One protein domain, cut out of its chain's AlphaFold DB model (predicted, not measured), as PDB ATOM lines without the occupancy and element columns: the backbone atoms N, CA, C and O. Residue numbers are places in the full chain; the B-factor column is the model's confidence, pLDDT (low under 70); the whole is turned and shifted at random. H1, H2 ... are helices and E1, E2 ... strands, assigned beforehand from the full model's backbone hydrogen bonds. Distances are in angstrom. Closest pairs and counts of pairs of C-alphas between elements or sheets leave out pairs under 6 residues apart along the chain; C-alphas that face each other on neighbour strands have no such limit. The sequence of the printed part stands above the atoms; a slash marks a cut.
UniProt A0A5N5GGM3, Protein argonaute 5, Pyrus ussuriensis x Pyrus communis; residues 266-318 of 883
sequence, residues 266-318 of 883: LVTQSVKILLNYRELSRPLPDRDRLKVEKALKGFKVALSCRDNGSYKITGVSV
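Overview. This is residues 266 to 318 of the 883 residues of the protein "Protein argonaute 5" of Pyrus ussuriensis x Pyrus communis (UniProt A0A5N5GGM3). Two short helices, H1 and H2, meet at a steep angle at one end of the domain, and a small two-strand hairpin, E1 and E2, makes the other end. A loop joins the two helices, and after E2 the last residues, 313 to 318, turn back from the hairpin towards H2. The printed part has 53 residues with two named helices and two named strands, in the order H1, H2, E1, E2; the sheet's order is E1 - E2, antiparallel. The class is mixed, helices and strands, with 26 of the 53 residues, under half, in named elements. The whole is only just compact, close to loose, with a radius of gyration of the C-alphas of 11.7 A, and spans 30 by 20 by 18 A.

Arrangement. H1, residues 267 to 275, and H2, residues 286 to 296, only just touch, with 3 pairs of C-alphas within 8 A. Their closest C-alphas are those of Val 271 and Val 292, 6.6 A apart. They run opposite ways at a steep tilt of 62 degrees. In H1 and H2 every O i to N i+4 pair is within hydrogen-bond range. E1, residues 300 to 302, comes nearest to H1 where the C-alphas of Val 267 and Val 301 are 8.0 A apart. E2, residues 310 to 312, is the antiparallel neighbour of E1, at 150 degrees between their directions, and the two form a hairpin. Across this pair N 301 and O 311 are 2.9 A apart and N 311 and O 301 are 2.8 A apart, both within hydrogen-bond range. C-alphas 302 and 310 face each other at 4.3 A. E2 is apart from H1 and from H2.

Along the chain. H1 begins at C-alpha 267, at (-40.290, -0.744, -15.046), and measures 12.3 A from first to last C-alpha. H2 measures 14.8 A and begins at C-alpha 286, at (-37.956, 16.060, -9.665). E1 measures 7.0 A from C-alpha 300 to C-alpha 302. E2 measures 7.1 A and ends at C-alpha 312, at (-31.855, -4.173, -6.368).

Size, cuts and confidence. The two C-alphas farthest apart are those of Arg 287 and Arg 306, 32.8 A. The first and last printed C-alphas, of Leu 266 and Val 318, are 20.2 A apart. The printed part has no cut. The link from H2 to E1 is tight, the links from H1 to H2 and from E1 to E2 are short, and no link is long. The mean pLDDT of the printed part is 80.8, and residues 304 to 309, between E1 and E2, are under 70.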
ATOM      1  N   LEU A 266     -42.755  -4.386 -17.062       85.19
ATOM      2  CA  LEU A 266     -41.599  -3.547 -17.378       85.19
ATOM      3  C   LEU A 266     -41.596  -2.279 -16.505       85.19
ATOM      4  O   LEU A 266     -42.625  -1.624 -16.363       85.19
ATOM      5  N   VAL A 267     -40.430  -1.879 -15.987       87.25
ATOM      6  CA  VAL A 267     -40.290  -0.744 -15.046       87.25
ATOM      7  C   VAL A 267     -40.880   0.566 -15.590       87.25
ATOM      8  O   VAL A 267     -41.463   1.344 -14.839       87.25
ATOM      9  N   THR A 268     -40.789   0.811 -16.900       87.06
ATOM     10  CA  THR A 268     -41.419   1.980 -17.540       87.06
ATOM     11  C   THR A 268     -42.947   1.937 -17.467       87.06
ATOM     12  O   THR A 268     -43.567   2.980 -17.288       87.06
ATOM     13  N   GLN A 269     -43.560   0.753 -17.534       85.12
ATOM     14  CA  GLN A 269     -44.998   0.563 -17.345       85.12
ATOM     15  C   GLN A 269     -45.392   0.758 -15.872       85.12
ATOM     16  O   GLN A 269     -46.378   1.440 -15.602       85.12
ATOM     17  N   SER A 270     -44.583   0.282 -14.913       83.75
ATOM     18  CA  SER A 270     -44.781   0.579 -13.482       83.75
ATOM     19  C   SER A 270     -44.774   2.086 -13.211       83.75
ATOM     20  O   SER A 270     -45.623   2.593 -12.485       83.75
ATOM     21  N   VAL A 271     -43.840   2.820 -13.828       86.31
ATOM     22  CA  VAL A 271     -43.746   4.285 -13.713       86.31
ATOM     23  C   VAL A 271     -44.951   4.984 -14.346       86.31
ATOM     24  O   VAL A 271     -45.477   5.919 -13.745       86.31
ATOM     25  N   LYS A 272     -45.437   4.518 -15.507       85.56
ATOM     26  CA  LYS A 272     -46.682   5.024 -16.109       85.56
ATOM     27  C   LYS A 272     -47.875   4.880 -15.163       85.56
ATOM     28  O   LYS A 272     -48.595   5.854 -14.974       85.56
ATOM     29  N   ILE A 273     -48.054   3.710 -14.547       81.94
ATOM     30  CA  ILE A 273     -49.157   3.442 -13.606       81.94
ATOM     31  C   ILE A 273     -49.023   4.332 -12.359       81.94
ATOM     32  O   ILE A 273     -49.944   5.077 -12.036       81.94
ATOM     33  N   LEU A 274     -47.847   4.357 -11.721       82.69
ATOM     34  CA  LEU A 274     -47.581   5.141 -10.505       82.69
ATOM     35  C   LEU A 274     -47.775   6.662 -10.692       82.69
ATOM     36  O   LEU A 274     -48.077   7.377  -9.730       82.69
ATOM     37  N   LEU A 275     -47.562   7.179 -11.905       83.00
ATOM     38  CA  LEU A 275     -47.730   8.597 -12.248       83.00
ATOM     39  C   LEU A 275     -49.049   8.906 -12.978       83.00
ATOM     40  O   LEU A 275     -49.343  10.074 -13.212       83.00
ATOM     41  N   ASN A 276     -49.849   7.888 -13.312       81.06
ATOM     42  CA  ASN A 276     -51.015   7.976 -14.201       81.06
ATOM     43  C   ASN A 276     -50.697   8.654 -15.557       81.06
ATOM     44  O   ASN A 276     -51.426   9.517 -16.050       81.06
ATOM     45  N   TYR A 277     -49.558   8.293 -16.153       83.25
ATOM     46  CA  TYR A 277     -49.048   8.858 -17.406       83.25
ATOM     47  C   TYR A 277     -49.253   7.898 -18.582       83.25
ATOM     48  O   TYR A 277     -48.760   6.771 -18.573       83.25
ATOM     49  N   ARG A 278     -49.915   8.368 -19.650       71.50
ATOM     50  CA  ARG A 278     -50.111   7.585 -20.888       71.50
ATOM     51  C   ARG A 278     -48.785   7.264 -21.588       71.50
ATOM     52  O   ARG A 278     -48.589   6.144 -22.062       71.50
ATOM     53  N   GLU A 279     -47.847   8.209 -21.601       72.56
ATOM     54  CA  GLU A 279     -46.519   8.065 -22.206       72.56
ATOM     55  C   GLU A 279     -45.410   8.712 -21.366       72.56
ATOM     56  O   GLU A 279     -45.669   9.575 -20.532       72.56
ATOM     57  N   LEU A 280     -44.163   8.292 -21.609       75.00
ATOM     58  CA  LEU A 280     -42.952   8.810 -20.960       75.00
ATOM     59  C   LEU A 280     -42.057   9.530 -21.984       75.00
ATOM     60  O   LEU A 280     -40.864   9.265 -22.099       75.00
ATOM     61  N   SER A 281     -42.664  10.421 -22.767       70.00
ATOM     62  CA  SER A 281     -42.059  11.104 -23.922       70.00
ATOM     63  C   SER A 281     -41.219  12.341 -23.540       70.00
ATOM     64  O   SER A 281     -40.715  13.044 -24.414       70.00
ATOM     65  N   ARG A 282     -41.064  12.634 -22.238       75.81
ATOM     66  CA  ARG A 282     -40.273  13.749 -21.677       75.81
ATOM     67  C   ARG A 282     -39.549  13.307 -20.391       75.81
ATOM     68  O   ARG A 282     -40.029  12.384 -19.733       75.81
ATOM     69  N   PRO A 283     -38.431  13.955 -19.996       80.06
ATOM     70  CA  PRO A 283     -37.807  13.731 -18.690       80.06
ATOM     71  C   PRO A 283     -38.787  13.987 -17.536       80.06
ATOM     72  O   PRO A 283     -39.580  14.927 -17.597       80.06
ATOM     73  N   LEU A 284     -38.718  13.168 -16.483       83.62
ATOM     74  CA  LEU A 284     -39.556  13.337 -15.292       83.62
ATOM     75  C   LEU A 284     -39.124  14.581 -14.493       83.62
ATOM     76  O   LEU A 284     -37.924  14.749 -14.268       83.62
ATOM     77  N   PRO A 285     -40.059  15.417 -14.004       85.50
ATOM     78  CA  PRO A 285     -39.729  16.481 -13.061       85.50
ATOM     79  C   PRO A 285     -39.334  15.884 -11.701       85.50
ATOM     80  O   PRO A 285     -39.795  14.804 -11.327       85.50
ATOM     81  N   ASP A 286     -38.520  16.597 -10.915       86.06
ATOM     82  CA  ASP A 286     -37.956  16.060  -9.665       86.06
ATOM     83  C   ASP A 286     -39.001  15.579  -8.647       86.06
ATOM     84  O   ASP A 286     -38.765  14.590  -7.957       86.06
ATOM     85  N   ARG A 287     -40.182  16.208  -8.593       86.69
ATOM     86  CA  ARG A 287     -41.311  15.747  -7.763       86.69
ATOM     87  C   ARG A 287     -41.704  14.302  -8.090       86.69
ATOM     88  O   ARG A 287     -41.864  13.483  -7.185       86.69
ATOM     89  N   ASP A 288     -41.828  13.992  -9.375       87.62
ATOM     90  CA  ASP A 288     -42.258  12.679  -9.852       87.62
ATOM     91  C   ASP A 288     -41.102  11.686  -9.820       87.62
ATOM     92  O   ASP A 288     -41.292  10.542  -9.412       87.62
ATOM     93  N   ARG A 289     -39.879  12.137 -10.131       89.06
ATOM     94  CA  ARG A 289     -38.653  11.351  -9.943       89.06
ATOM     95  C   ARG A 289     -38.507  10.895  -8.488       89.06
ATOM     96  O   ARG A 289     -38.202   9.730  -8.261       89.06
ATOM     97  N   LEU A 290     -38.776  11.762  -7.510       88.50
ATOM     98  CA  LEU A 290     -38.754  11.423  -6.083       88.50
ATOM     99  C   LEU A 290     -39.929  10.522  -5.665       88.50
ATOM    100  O   LEU A 290     -39.731   9.637  -4.831       88.50
ATOM    101  N   LYS A 291     -41.128  10.675  -6.255       88.19
ATOM    102  CA  LYS A 291     -42.251   9.735  -6.048       88.19
ATOM    103  C   LYS A 291     -41.886   8.333  -6.554       88.19
ATOM    104  O   LYS A 291     -42.051   7.358  -5.822       88.19
ATOM    105  N   VAL A 292     -41.336   8.243  -7.766       88.38
ATOM    106  CA  VAL A 292     -40.851   7.004  -8.392       88.38
ATOM    107  C   VAL A 292     -39.681   6.406  -7.614       88.38
ATOM    108  O   VAL A 292     -39.675   5.202  -7.372       88.38
ATOM    109  N   GLU A 293     -38.721   7.218  -7.165       89.62
ATOM    110  CA  GLU A 293     -37.615   6.743  -6.334       89.62
ATOM    111  C   GLU A 293     -38.145   6.147  -5.030       89.62
ATOM    112  O   GLU A 293     -37.812   5.011  -4.707       89.62
ATOM    113  N   LYS A 294     -39.020   6.856  -4.306       88.69
ATOM    114  CA  LYS A 294     -39.612   6.357  -3.057       88.69
ATOM    115  C   LYS A 294     -40.399   5.056  -3.263       88.69
ATOM    116  O   LYS A 294     -40.354   4.201  -2.386       88.69
ATOM    117  N   ALA A 295     -41.092   4.909  -4.394       85.25
ATOM    118  CA  ALA A 295     -41.882   3.721  -4.707       85.25
ATOM    119  C   ALA A 295     -41.032   2.513  -5.139       85.25
ATOM    120  O   ALA A 295     -41.300   1.402  -4.700       85.25
ATOM    121  N   LEU A 296     -40.006   2.706  -5.976       87.06
ATOM    122  CA  LEU A 296     -39.216   1.608  -6.556       87.06
ATOM    123  C   LEU A 296     -37.952   1.250  -5.754       87.06
ATOM    124  O   LEU A 296     -37.341   0.204  -5.988       87.06
ATOM    125  N   LYS A 297     -37.523   2.085  -4.805       88.50
ATOM    126  CA  LYS A 297     -36.333   1.832  -3.978       88.50
ATOM    127  C   LYS A 297     -36.514   0.577  -3.130       88.50
ATOM    128  O   LYS A 297     -37.418   0.465  -2.312       88.50
ATOM    129  N   GLY A 298     -35.608  -0.376  -3.320       82.44
ATOM    130  CA  GLY A 298     -35.636  -1.684  -2.678       82.44
ATOM    131  C   GLY A 298     -36.192  -2.818  -3.542       82.44
ATOM    132  O   GLY A 298     -35.945  -3.976  -3.200       82.44
ATOM    133  N   PHE A 299     -36.852  -2.526  -4.667       86.12
ATOM    134  CA  PHE A 299     -37.350  -3.546  -5.593       86.12
ATOM    135  C   PHE A 299     -36.210  -4.264  -6.312       86.12
ATOM    136  O   PHE A 299     -35.126  -3.706  -6.502       86.12
ATOM    137  N   LYS A 300     -36.461  -5.507  -6.732       85.25
ATOM    138  CA  LYS A 300     -35.518  -6.319  -7.503       85.25
ATOM    139  C   LYS A 300     -36.006  -6.456  -8.945       85.25
ATOM    140  O   LYS A 300     -37.056  -7.042  -9.178       85.25
ATOM    141  N   VAL A 301     -35.225  -5.953  -9.895       86.69
ATOM    142  CA  VAL A 301     -35.542  -5.946 -11.334       86.69
ATOM    143  C   VAL A 301     -34.579  -6.836 -12.114       86.69
ATOM    144  O   VAL A 301     -33.415  -6.966 -11.737       86.69
ATOM    145  N   ALA A 302     -35.052  -7.453 -13.195       82.69
ATOM    146  CA  ALA A 302     -34.230  -8.221 -14.133       82.69
ATOM    147  C   ALA A 302     -33.921  -7.387 -15.385       82.69
ATOM    148  O   ALA A 302     -34.750  -6.580 -15.811       82.69
ATOM    149  N   LEU A 303     -32.742  -7.578 -15.983       78.56
ATOM    150  CA  LEU A 303     -32.386  -6.921 -17.242       78.56
ATOM    151  C   LEU A 303     -32.923  -7.704 -18.447       78.56
ATOM    152  O   LEU A 303     -32.805  -8.923 -18.518       78.56
ATOM    153  N   SER A 304     -33.461  -6.993 -19.441       68.81
ATOM    154  CA  SER A 304     -33.890  -7.590 -20.718       68.81
ATOM    155  C   SER A 304     -32.741  -7.761 -21.727       68.81
ATOM    156  O   SER A 304     -32.925  -8.393 -22.765       68.81
ATOM    157  N   CYS A 305     -31.565  -7.183 -21.455       50.22
ATOM    158  CA  CYS A 305     -30.442  -7.112 -22.389       50.22
ATOM    159  C   CYS A 305     -29.314  -8.086 -22.015       50.22
ATOM    160  O   CYS A 305     -28.449  -7.744 -21.214       50.22
ATOM    161  N   ARG A 306     -29.304  -9.250 -22.683       47.78
ATOM    162  CA  ARG A 306     -28.260 -10.303 -22.762       47.78
ATOM    163  C   ARG A 306     -27.777 -10.959 -21.458       47.78
ATOM    164  O   ARG A 306     -27.644 -12.178 -21.452       47.78
ATOM    165  N   ASP A 307     -27.550 -10.204 -20.392       47.88
ATOM    166  CA  ASP A 307     -27.166 -10.720 -19.079       47.88
ATOM    167  C   ASP A 307     -28.421 -10.912 -18.222       47.88
ATOM    168  O   ASP A 307     -29.129  -9.951 -17.922       47.88
ATOM    169  N   ASN A 308     -28.689 -12.140 -17.768       54.25
ATOM    170  CA  ASN A 308     -29.886 -12.492 -16.985       54.25
ATOM    171  C   ASN A 308     -29.824 -11.999 -15.513       54.25
ATOM    172  O   ASN A 308     -30.455 -12.547 -14.604       54.25
ATOM    173  N   GLY A 309     -29.006 -10.973 -15.260       61.56
ATOM    174  CA  GLY A 309     -28.735 -10.406 -13.948       61.56
ATOM    175  C   GLY A 309     -29.967  -9.728 -13.350       61.56
ATOM    176  O   GLY A 309     -30.748  -9.073 -14.044       61.56
ATOM    177  N   SER A 310     -30.128  -9.873 -12.034       78.12
ATOM    178  CA  SER A 310     -31.245  -9.280 -11.299       78.12
ATOM    179  C   SER A 310     -30.762  -8.441 -10.115       78.12
ATOM    180  O   SER A 310     -30.139  -8.942  -9.178       78.12
ATOM    181  N   TYR A 311     -31.058  -7.144 -10.174       83.69
ATOM    182  CA  TYR A 311     -30.435  -6.081  -9.387       83.69
ATOM    183  C   TYR A 311     -31.457  -5.402  -8.474       83.69
ATOM    184  O   TYR A 311     -32.634  -5.306  -8.815       83.69
ATOM    185  N   LYS A 312     -31.011  -4.920  -7.309       88.88
ATOM    186  CA  LYS A 312     -31.855  -4.173  -6.368       88.88
ATOM    187  C   LYS A 312     -31.754  -2.673  -6.653       88.88
ATOM    188  O   LYS A 312     -30.649  -2.136  -6.649       88.88
ATOM    189  N   ILE A 313     -32.883  -2.000  -6.869       88.25
ATOM    190  CA  ILE A 313     -32.934  -0.548  -7.086       88.25
ATOM    191  C   ILE A 313     -32.543   0.167  -5.787       88.25
ATOM    192  O   ILE A 313     -33.168  -0.031  -4.743       88.25
ATOM    193  N   THR A 314     -31.513   1.010  -5.853       88.38
ATOM    194  CA  THR A 314     -31.016   1.825  -4.729       88.38
ATOM    195  C   THR A 314     -31.481   3.282  -4.788       88.38
ATOM    196  O   THR A 314     -31.589   3.923  -3.745       88.38
ATOM    197  N   GLY A 315     -31.784   3.795  -5.981       87.06
ATOM    198  CA  GLY A 315     -32.247   5.159  -6.239       87.06
ATOM    199  C   GLY A 315     -32.525   5.375  -7.732       87.06
ATOM    200  O   GLY A 315     -32.368   4.443  -8.523       87.06
ATOM    201  N   VAL A 316     -32.922   6.591  -8.122       88.38
ATOM    202  CA  VAL A 316     -33.217   6.965  -9.520       88.38
ATOM    203  C   VAL A 316     -32.401   8.200  -9.903       88.38
ATOM    204  O   VAL A 316     -32.484   9.228  -9.232       88.38
ATOM    205  N   SER A 317     -31.623   8.092 -10.985       85.44
ATOM    206  CA  SER A 317     -30.757   9.171 -11.486       85.44
ATOM    207  C   SER A 317     -31.529  10.463 -11.761       85.44
ATOM    208  O   SER A 317     -32.618  10.424 -12.331       85.44
ATOM    209  N   VAL A 318     -30.923  11.598 -11.404       84.38
ATOM    210  CA  VAL A 318     -31.383  12.943 -11.793       84.38
ATOM    211  C   VAL A 318     -31.143  13.185 -13.288       84.38
ATOM    212  O   VAL A 318     -31.971  13.787 -13.964       84.38
TER     213      VAL A 318